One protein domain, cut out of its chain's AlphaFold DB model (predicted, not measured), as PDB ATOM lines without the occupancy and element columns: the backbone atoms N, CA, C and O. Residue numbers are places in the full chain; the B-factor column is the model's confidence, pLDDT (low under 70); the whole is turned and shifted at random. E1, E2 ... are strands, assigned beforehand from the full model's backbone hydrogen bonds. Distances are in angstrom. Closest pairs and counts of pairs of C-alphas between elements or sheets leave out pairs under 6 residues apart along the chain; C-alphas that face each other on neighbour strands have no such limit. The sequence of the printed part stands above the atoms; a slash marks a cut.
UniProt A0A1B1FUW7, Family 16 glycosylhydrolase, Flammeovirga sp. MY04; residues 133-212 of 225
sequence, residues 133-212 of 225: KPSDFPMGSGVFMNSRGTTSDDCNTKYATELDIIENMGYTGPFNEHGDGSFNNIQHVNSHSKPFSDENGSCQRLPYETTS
ATOM      1  N   LYS A 133     111.060 153.121 122.404       92.25
ATOM      2  CA  LYS A 133     111.289 154.379 123.124       92.25
ATOM      3  C   LYS A 133     111.826 154.040 124.519       92.25
ATOM      4  O   LYS A 133     111.049 153.523 125.323       92.25
ATOM      5  N   PRO A 134     113.108 154.312 124.815       91.75
ATOM      6  CA  PRO A 134     113.677 154.088 126.140       91.75
ATOM      7  C   PRO A 134     112.896 154.827 127.230       91.75
ATOM      8  O   PRO A 134     112.412 155.941 127.011       91.75
ATOM      9  N   SER A 135     112.775 154.223 128.413       89.81
ATOM     10  CA  SER A 135     112.139 154.884 129.556       89.81
ATOM     11  C   SER A 135     112.995 156.049 130.058       89.81
ATOM     12  O   SER A 135     114.210 155.901 130.205       89.81
ATOM     13  N   ASP A 136     112.360 157.164 130.424       87.81
ATOM     14  CA  ASP A 136     112.986 158.248 131.199       87.81
ATOM     15  C   ASP A 136     113.068 157.859 132.688       87.81
ATOM     16  O   ASP A 136     112.460 158.455 133.575       87.81
ATOM     17  N   PHE A 137     113.758 156.750 132.949       86.00
ATOM     18  CA  PHE A 137     113.995 156.183 134.271       86.00
ATOM     19  C   PHE A 137     115.445 155.673 134.335       86.00
ATOM     20  O   PHE A 137     115.955 155.241 133.298       86.00
ATOM     21  N   PRO A 138     116.138 155.710 135.494       84.56
ATOM     22  CA  PRO A 138     117.530 155.259 135.636       84.56
ATOM     23  C   PRO A 138     117.690 153.724 135.561       84.56
ATOM     24  O   PRO A 138     118.329 153.098 136.407       84.56
ATOM     25  N   MET A 139     117.086 153.099 134.552       86.69
ATOM     26  CA  MET A 139     117.216 151.692 134.196       86.69
ATOM     27  C   MET A 139     117.460 151.568 132.693       86.69
ATOM     28  O   MET A 139     116.914 152.328 131.892       86.69
ATOM     29  N   GLY A 140     118.283 150.590 132.311       88.56
ATOM     30  CA  GLY A 140     118.544 150.299 130.907       88.56
ATOM     31  C   GLY A 140     117.287 149.792 130.199       88.56
ATOM     32  O   GLY A 140     116.594 148.911 130.701       88.56
ATOM     33  N   SER A 141     117.021 150.347 129.024       92.38
ATOM     34  CA  SER A 141     116.118 149.821 128.007       92.38
ATOM     35  C   SER A 141     116.981 149.176 126.930       92.38
ATOM     36  O   SER A 141     117.809 149.858 126.322       92.38
ATOM     37  N   GLY A 142     116.823 147.875 126.708       93.50
ATOM     38  CA  GLY A 142     117.670 147.172 125.755       93.50
ATOM     39  C   GLY A 142     116.957 146.068 125.002       93.50
ATOM     40  O   GLY A 142     116.022 145.453 125.514       93.50
ATOM     41  N   VAL A 143     117.428 145.829 123.783       96.12
ATOM     42  CA  VAL A 143     117.044 144.692 122.948       96.12
ATOM     43  C   VAL A 143     118.324 144.026 122.490       96.12
ATOM     44  O   VAL A 143     119.177 144.645 121.854       96.12
ATOM     45  N   PHE A 144     118.461 142.759 122.843       94.50
ATOM     46  CA  PHE A 144     119.655 141.979 122.589       94.50
ATOM     47  C   PHE A 144     119.274 140.536 122.290       94.50
ATOM     48  O   PHE A 144     118.169 140.076 122.580       94.50
ATOM     49  N   MET A 145     120.212 139.821 121.693       92.56
ATOM     50  CA  MET A 145     120.113 138.404 121.395       92.56
ATOM     51  C   MET A 145     121.180 137.668 122.184       92.56
ATOM     52  O   MET A 145     122.288 138.168 122.349       92.56
ATOM     53  N   ASN A 146     120.877 136.452 122.621       87.31
ATOM     54  CA  ASN A 146     121.871 135.549 123.176       87.31
ATOM     55  C   ASN A 146     121.734 134.155 122.556       87.31
ATOM     56  O   ASN A 146     120.648 133.714 122.180       87.31
ATOM     57  N   SER A 147     122.848 133.438 122.434       81.81
ATOM     58  CA  SER A 147     122.781 131.998 122.188       81.81
ATOM     59  C   SER A 147     122.357 131.318 123.481       81.81
ATOM     60  O   SER A 147     123.002 131.502 124.511       81.81
ATOM     61  N   ARG A 148     121.272 130.533 123.458       64.38
ATOM     62  CA  ARG A 148     120.834 129.798 124.653       64.38
ATOM     63  C   ARG A 148     121.955 128.878 125.135       64.38
ATOM     64  O   ARG A 148     122.293 127.907 124.467       64.38
ATOM     65  N   GLY A 149     122.490 129.193 126.309       59.47
ATOM     66  CA  GLY A 149     123.310 128.298 127.109       59.47
ATOM     67  C   GLY A 149     122.576 127.890 128.383       59.47
ATOM     68  O   GLY A 149     121.508 128.403 128.718       59.47
ATOM     69  N   THR A 150     123.161 126.959 129.114       52.53
ATOM     70  CA  THR A 150     122.786 126.658 130.494       52.53
ATOM     71  C   THR A 150     123.305 127.754 131.436       52.53
ATOM     72  O   THR A 150     124.249 128.478 131.120       52.53
ATOM     73  N   THR A 151     122.736 127.854 132.639       53.09
ATOM     74  CA  THR A 151     123.290 128.666 133.738       53.09
ATOM     75  C   THR A 151     124.541 128.042 134.368       53.09
ATOM     76  O   THR A 151     124.967 128.491 135.430       53.09
ATOM     77  N   SER A 152     125.091 126.972 133.784       57.50
ATOM     78  CA  SER A 152     126.280 126.323 134.318       57.50
ATOM     79  C   SER A 152     127.515 127.206 134.104       57.50
ATOM     80  O   SER A 152     127.609 127.981 133.149       57.50
ATOM     81  N   ASP A 153     128.460 127.100 135.034       57.44
ATOM     82  CA  ASP A 153     129.750 127.786 134.961       57.44
ATOM     83  C   ASP A 153     130.774 127.058 134.077       57.44
ATOM     84  O   ASP A 153     131.905 127.526 133.944       57.44
ATOM     85  N   ASP A 154     130.386 125.955 133.434       65.00
ATOM     86  CA  ASP A 154     131.204 125.324 132.406       65.00
ATOM     87  C   ASP A 154     131.227 126.184 131.131       65.00
ATOM     88  O   ASP A 154     130.199 126.562 130.565       65.00
ATOM     89  N   CYS A 155     132.437 126.499 130.671       66.31
ATOM     90  CA  CYS A 155     132.680 127.344 129.502       66.31
ATOM     91  C   CYS A 155     132.118 126.777 128.196       66.31
ATOM     92  O   CYS A 155     131.883 127.544 127.272       66.31
ATOM     93  N   ASN A 156     131.862 125.470 128.119       58.97
ATOM     94  CA  ASN A 156     131.271 124.852 126.932       58.97
ATOM     95  C   ASN A 156     129.737 124.883 126.932       58.97
ATOM     96  O   ASN A 156     129.116 124.604 125.907       58.97
ATOM     97  N   THR A 157     129.113 125.203 128.068       56.44
ATOM     98  CA  THR A 157     127.654 125.172 128.236       56.44
ATOM     99  C   THR A 157     127.056 126.509 128.665       56.44
ATOM    100  O   THR A 157     125.832 126.642 128.647       56.44
ATOM    101  N   LYS A 158     127.871 127.505 129.025       60.72
ATOM    102  CA  LYS A 158     127.452 128.892 129.275       60.72
ATOM    103  C   LYS A 158     127.051 129.576 127.960       60.72
ATOM    104  O   LYS A 158     127.553 129.202 126.905       60.72
ATOM    105  N   TYR A 159     126.145 130.563 128.005       62.91
ATOM    106  CA  TYR A 159     125.764 131.392 126.842       62.91
ATOM    107  C   TYR A 159     127.008 131.751 126.019       62.91
ATOM    108  O   TYR A 159     127.906 132.386 126.563       62.91
ATOM    109  N   ALA A 160     127.099 131.327 124.757       66.88
ATOM    110  CA  ALA A 160     128.351 131.433 123.999       66.88
ATOM    111  C   ALA A 160     128.579 132.858 123.466       66.88
ATOM    112  O   ALA A 160     129.704 133.359 123.423       66.88
ATOM    113  N   THR A 161     127.490 133.532 123.097       80.31
ATOM    114  CA  THR A 161     127.482 134.817 122.395       80.31
ATOM    115  C   THR A 161     126.265 135.651 122.778       80.31
ATOM    116  O   THR A 161     125.184 135.116 123.030       80.31
ATOM    117  N   GLU A 162     126.446 136.965 122.800       87.38
ATOM    118  CA  GLU A 162     125.404 137.971 123.002       87.38
ATOM    119  C   GLU A 162     125.633 139.115 122.005       87.38
ATOM    120  O   GLU A 162     126.780 139.460 121.712       87.38
ATOM    121  N   LEU A 163     124.555 139.628 121.424       92.00
ATOM    122  CA  LEU A 163     124.559 140.702 120.435       92.00
ATOM    123  C   LEU A 163     123.512 141.731 120.842       92.00
ATOM    124  O   LEU A 163     122.312 141.460 120.777       92.00
ATOM    125  N   ASP A 164     123.979 142.904 121.237       94.19
ATOM    126  CA  ASP A 164     123.163 144.008 121.713       94.19
ATOM    127  C   ASP A 164     122.787 144.901 120.528       94.19
ATOM    128  O   ASP A 164     123.633 145.596 119.958       94.19
ATOM    129  N   ILE A 165     121.511 144.853 120.126       95.00
ATOM    130  CA  ILE A 165     120.968 145.683 119.037       95.00
ATOM    131  C   ILE A 165     120.855 147.130 119.512       95.00
ATOM    132  O   ILE A 165     121.133 148.067 118.766       95.00
ATOM    133  N   ILE A 166     120.428 147.314 120.759       93.06
ATOM    134  CA  ILE A 166     120.397 148.606 121.429       93.06
ATOM    135  C   ILE A 166     120.486 148.391 122.934       93.06
ATOM    136  O   ILE A 166     119.696 147.645 123.505       93.06
ATOM    137  N   GLU A 167     121.399 149.105 123.575       91.69
ATOM    138  CA  GLU A 167     121.329 149.445 124.989       91.69
ATOM    139  C   GLU A 167     121.231 150.969 125.104       91.69
ATOM    140  O   GLU A 167     121.987 151.719 124.485       91.69
ATOM    141  N   ASN A 168     120.248 151.451 125.857       89.56
ATOM    142  CA  ASN A 168     120.058 152.876 126.088       89.56
ATOM    143  C   ASN A 168     119.401 153.094 127.456       89.56
ATOM    144  O   ASN A 168     118.815 152.183 128.036       89.56
ATOM    145  N   MET A 169     119.490 154.296 127.999       86.94
ATOM    146  CA  MET A 169     118.766 154.703 129.201       86.94
ATOM    147  C   MET A 169     118.254 156.103 128.931       86.94
ATOM    148  O   MET A 169     119.068 157.007 128.886       86.94
ATOM    149  N   GLY A 170     116.945 156.312 128.774       85.94
ATOM    150  CA  GLY A 170     116.408 157.631 128.406       85.94
ATOM    151  C   GLY A 170     116.642 158.718 129.466       85.94
ATOM    152  O   GLY A 170     116.594 159.908 129.162       85.94
ATOM    153  N   TYR A 171     116.935 158.309 130.701       84.81
ATOM    154  CA  TYR A 171     117.119 159.195 131.841       84.81
ATOM    155  C   TYR A 171     118.397 160.026 131.783       84.81
ATOM    156  O   TYR A 171     119.515 159.504 131.779       84.81
ATOM    157  N   THR A 172     118.220 161.344 131.840       78.06
ATOM    158  CA  THR A 172     119.310 162.303 132.055       78.06
ATOM    159  C   THR A 172     119.423 162.560 133.553       78.06
ATOM    160  O   THR A 172     118.721 163.403 134.107       78.06
ATOM    161  N   GLY A 173     120.250 161.772 134.238       69.31
ATOM    162  CA  GLY A 173     120.430 161.916 135.680       69.31
ATOM    163  C   GLY A 173     121.098 163.228 136.100       69.31
ATOM    164  O   GLY A 173     121.628 163.960 135.267       69.31
ATOM    165  N   PRO A 174     121.142 163.517 137.415       64.62
ATOM    166  CA  PRO A 174     121.894 164.660 137.945       64.62
ATOM    167  C   PRO A 174     123.410 164.518 137.717       64.62
ATOM    168  O   PRO A 174     124.149 165.494 137.818       64.62
ATOM    169  N   PHE A 175     123.863 163.308 137.386       54.50
ATOM    170  CA  PHE A 175     125.248 162.946 137.128       54.50
ATOM    171  C   PHE A 175     125.563 163.018 135.627       54.50
ATOM    172  O   PHE A 175     125.887 162.019 134.993       54.50
ATOM    173  N   ASN A 176     125.524 164.225 135.056       53.91
ATOM    174  CA  ASN A 176     126.156 164.528 133.759       53.91
ATOM    175  C   ASN A 176     127.701 164.537 133.863       53.91
ATOM    176  O   ASN A 176     128.384 165.256 133.140       53.91
ATOM    177  N   GLU A 177     128.265 163.763 134.795       48.75
ATOM    178  CA  GLU A 177     129.702 163.693 135.093       48.75
ATOM    179  C   GLU A 177     130.499 163.082 133.932       48.75
ATOM    180  O   GLU A 177     131.705 163.289 133.813       48.75
ATOM    181  N   HIS A 178     129.815 162.353 133.050       50.06
ATOM    182  CA  HIS A 178     130.346 161.833 131.799       50.06
ATOM    183  C   HIS A 178     129.905 162.770 130.668       50.06
ATOM    184  O   HIS A 178     128.880 162.537 130.031       50.06
ATOM    185  N   GLY A 179     130.633 163.881 130.510       45.66
ATOM    186  CA  GLY A 179     130.345 164.951 129.550       45.66
ATOM    187  C   GLY A 179     129.977 164.460 128.145       45.66
ATOM    188  O   GLY A 179     130.446 163.415 127.710       45.66
ATOM    189  N   ASP A 180     129.102 165.218 127.474       45.75
ATOM    190  CA  ASP A 180     128.868 165.268 126.017       45.75
ATOM    191  C   ASP A 180     128.625 163.941 125.241       45.75
ATOM    192  O   ASP A 180     128.394 163.969 124.033       45.75
ATOM    193  N   GLY A 181     128.539 162.798 125.932       52.88
ATOM    194  CA  GLY A 181     128.361 161.440 125.401       52.88
ATOM    195  C   GLY A 181     127.488 160.564 126.306       52.88
ATOM    196  O   GLY A 181     127.834 159.427 126.625       52.88
ATOM    197  N   SER A 182     126.373 161.118 126.771       66.81
ATOM    198  CA  SER A 182     125.435 160.472 127.687       66.81
ATOM    199  C   SER A 182     124.766 159.234 127.062       66.81
ATOM    200  O   SER A 182     124.311 159.265 125.919       66.81
ATOM    201  N   PHE A 183     124.657 158.150 127.844       77.12
ATOM    202  CA  PHE A 183     124.089 156.841 127.447       77.12
ATOM    203  C   PHE A 183     122.628 156.902 126.944       77.12
ATOM    204  O   PHE A 183     122.079 155.921 126.452       77.12
ATOM    205  N   ASN A 184     121.985 158.062 127.079       82.62
ATOM    206  CA  ASN A 184     120.625 158.355 126.639       82.62
ATOM    207  C   ASN A 184     120.527 158.826 125.177       82.62
ATOM    208  O   ASN A 184     119.472 158.672 124.570       82.62
ATOM    209  N   ASN A 185     121.605 159.354 124.585       80.44
ATOM    210  CA  ASN A 185     121.577 160.017 123.273       80.44
ATOM    211  C   ASN A 185     122.265 159.212 122.161       80.44
ATOM    212  O   ASN A 185     122.351 159.673 121.024       80.44
ATOM    213  N   ILE A 186     122.778 158.025 122.488       81.75
ATOM    214  CA  ILE A 186     123.511 157.155 121.570       81.75
ATOM    215  C   ILE A 186     122.857 155.773 121.590       81.75
ATOM    216  O   ILE A 186     122.415 155.289 122.633       81.75
ATOM    217  N   GLN A 187     122.794 155.128 120.428       86.06
ATOM    218  CA  GLN A 187     122.497 153.704 120.344       86.06
ATOM    219  C   GLN A 187     123.773 152.932 120.690       86.06
ATOM    220  O   GLN A 187     124.700 152.874 119.879       86.06
ATOM    221  N   HIS A 188     123.845 152.360 121.894       88.12
ATOM    222  CA  HIS A 188     124.956 151.482 122.243       88.12
ATOM    223  C   HIS A 188     124.703 150.115 121.614       88.12
ATOM    224  O   HIS A 188     123.758 149.420 121.975       88.12
ATOM    225  N   VAL A 189     125.536 149.775 120.636       90.62
ATOM    226  CA  VAL A 189     125.561 148.467 119.981       90.62
ATOM    227  C   VAL A 189     126.796 147.721 120.453       90.62
ATOM    228  O   VAL A 189     127.868 148.321 120.580       90.62
ATOM    229  N   ASN A 190     126.665 146.430 120.729       88.75
ATOM    230  CA  ASN A 190     127.787 145.643 121.223       88.75
ATOM    231  C   ASN A 190     127.664 144.170 120.840       88.75
ATOM    232  O   ASN A 190     126.602 143.681 120.466       88.75
ATOM    233  N   SER A 191     128.776 143.453 120.931       88.19
ATOM    234  CA  SER A 191     128.799 142.003 120.815       88.19
ATOM    235  C   SER A 191     129.710 141.431 121.886       88.19
ATOM    236  O   SER A 191     130.876 141.815 121.993       88.19
ATOM    237  N   HIS A 192     129.207 140.470 122.647       81.62
ATOM    238  CA  HIS A 192     129.975 139.762 123.653       81.62
ATOM    239  C   HIS A 192     130.209 138.317 123.221       81.62
ATOM    240  O   HIS A 192     129.267 137.543 123.064       81.62
ATOM    241  N   SER A 193     131.476 137.918 123.133       77.56
ATOM    242  CA  SER A 193     131.849 136.504 123.192       77.56
ATOM    243  C   SER A 193     132.129 136.140 124.642       77.56
ATOM    244  O   SER A 193     132.931 136.798 125.311       77.56
ATOM    245  N   LYS A 194     131.475 135.098 125.153       72.50
ATOM    246  CA  LYS A 194     131.783 134.573 126.489       72.50
ATOM    247  C   LYS A 194     132.950 133.566 126.394       72.50
ATOM    248  O   LYS A 194     133.381 133.249 125.283       72.50
ATOM    249  N   PRO A 195     133.546 133.147 127.530       71.25
ATOM    250  CA  PRO A 195     134.705 132.264 127.510       71.25
ATOM    251  C   PRO A 195     134.412 130.913 126.842       71.25
ATOM    252  O   PRO A 195     133.311 130.399 127.004       71.25
ATOM    253  N   PHE A 196     135.407 130.323 126.181       70.31
ATOM    254  CA  PHE A 196     135.371 128.985 125.575       70.31
ATOM    255  C   PHE A 196     136.456 128.088 126.190       70.31
ATOM    256  O   PHE A 196     137.433 128.602 126.733       70.31
ATOM    257  N   SER A 197     136.307 126.764 126.118       71.75
ATOM    258  CA  SER A 197     137.368 125.844 126.546       71.75
ATOM    259  C   SER A 197     138.481 125.779 125.508       71.75
ATOM    260  O   SER A 197     138.210 125.535 124.333       71.75
ATOM    261  N   ASP A 198     139.736 125.914 125.934       72.19
ATOM    262  CA  ASP A 198     140.866 125.465 125.120       72.19
ATOM    263  C   ASP A 198     141.007 123.930 125.131       72.19
ATOM    264  O   ASP A 198     140.261 123.214 125.809       72.19
ATOM    265  N   GLU A 199     141.985 123.425 124.373       75.00
ATOM    266  CA  GLU A 199     142.324 121.997 124.267       75.00
ATOM    267  C   GLU A 199     142.679 121.349 125.620       75.00
ATOM    268  O   GLU A 199     142.621 120.127 125.751       75.00
ATOM    269  N   ASN A 200     143.017 122.151 126.638       78.56
ATOM    270  CA  ASN A 200     143.379 121.694 127.977       78.56
ATOM    271  C   ASN A 200     142.213 121.775 128.978       78.56
ATOM    272  O   ASN A 200     142.409 121.493 130.162       78.56
ATOM    273  N   GLY A 201     141.012 122.166 128.542       72.62
ATOM    274  CA  GLY A 201     139.856 122.315 129.428       72.62
ATOM    275  C   GLY A 201     139.796 123.656 130.171       72.62
ATOM    276  O   GLY A 201     138.988 123.799 131.089       72.62
ATOM    277  N   SER A 202     140.661 124.623 129.842       78.19
ATOM    278  CA  SER A 202     140.711 125.924 130.520       78.19
ATOM    279  C   SER A 202     139.815 126.951 129.829       78.19
ATOM    280  O   SER A 202     139.839 127.096 128.607       78.19
ATOM    281  N   CYS A 203     139.055 127.714 130.620       73.94
ATOM    282  CA  CYS A 203     138.176 128.774 130.131       73.94
ATOM    283  C   CYS A 203     138.995 129.973 129.624       73.94
ATOM    284  O   CYS A 203     139.479 130.784 130.415       73.94
ATOM    285  N   GLN A 204     139.091 130.136 128.310       73.06
ATOM    286  CA  GLN A 204     139.733 131.271 127.658       73.06
ATOM    287  C   GLN A 204     138.702 132.322 127.257       73.06
ATOM    288  O   GLN A 204     137.627 131.997 126.766       73.06
ATOM    289  N   ARG A 205     139.026 133.604 127.433       69.50
ATOM    290  CA  ARG A 205     138.260 134.707 126.833       69.50
ATOM    291  C   ARG A 205     138.928 135.101 125.529       69.50
ATOM    292  O   ARG A 205     140.149 135.244 125.506       69.50
ATOM    293  N   LEU A 206     138.139 135.328 124.480       65.88
ATOM    294  CA  LEU A 206     138.674 136.030 123.319       65.88
ATOM    295  C   LEU A 206     139.182 137.405 123.784       65.88
ATOM    296  O   LEU A 206     138.477 138.076 124.552       65.88
ATOM    297  N   PRO A 207     140.402 137.810 123.390       61.28
ATOM    298  CA  PRO A 207     140.866 139.161 123.651       61.28
ATOM    299  C   PRO A 207     139.879 140.161 123.040       61.28
ATOM    300  O   PRO A 207     139.247 139.897 122.020       61.28
ATOM    301  N   TYR A 208     139.699 141.292 123.720       57.06
ATOM    302  CA  TYR A 208     138.826 142.360 123.248       57.06
ATOM    303  C   TYR A 208     139.397 142.942 121.951       57.06
ATOM    304  O   TYR A 208     140.409 143.640 121.968       57.06
ATOM    305  N   GLU A 209     138.745 142.634 120.835       56.47
ATOM    306  CA  GLU A 209     139.078 143.178 119.525       56.47
ATOM    307  C   GLU A 209     138.254 144.448 119.299       56.47
ATOM    308  O   GLU A 209     137.025 144.415 119.252       56.47
ATOM    309  N   THR A 210     138.930 145.591 119.187       55.41
ATOM    310  CA  THR A 210     138.291 146.845 118.757       55.41
ATOM    311  C   THR A 210     138.376 146.965 117.245       55.41
ATOM    312  O   THR A 210     139.304 146.447 116.635       55.41
ATOM    313  N   THR A 211     137.511 147.772 116.631       52.03
ATOM    314  CA  THR A 211     137.659 148.177 115.218       52.03
ATOM    315  C   THR A 211     138.994 148.880 114.913       52.03
ATOM    316  O   THR A 211     139.324 149.101 113.752       52.03
ATOM    317  N   SER A 212     139.770 149.228 115.943       49.88
ATOM    318  CA  SER A 212     141.103 149.831 115.862       49.88
ATOM    319  C   SER A 212     142.247 148.815 116.003       49.88
ATOM    320  O   SER A 212     143.406 149.223 116.008       49.88
TER     321      SER A 212
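What this domain is: This is residues 133 to 212 of the 225 residues of the protein "Family 16 glycosylhydrolase" of Flammeovirga sp. MY04 (UniProt A0A1B1FUW7). What shape? There is little regular structure: a small three-strand antiparallel sheet with loops beyond both ends; residues 174 to 181 stick out. What makes it? The class is all strand: 20 of 80 printed residues form E1, E2, E3, in chain and sheet order. It is loose, radius of gyration of the C-alphas 16.4 A, spanning 49 by 29 by 19 A.

How they stand to each other: How do strands pair? E1, residues 141 to 146, E2, 161 to 168, and E3, 188 to 193, make a meander, each the antiparallel neighbour of the one before. Which atoms pair? N 143 and O 166, 2.9 A, and N 164 and O 190, 2.8 A, are within hydrogen-bond range.

Where its parts are: Where does E1 begin? C-alpha 141 is at (116.118, 149.821, 128.007). Where does E3 end? C-alpha 193 is at (131.849, 136.504, 123.192).

The domain as a whole: Are links long? Both are long; the printed part has no cut. Where is pLDDT under 70? It is at residues 148 to 160, 173 to 182 and 205 to 212.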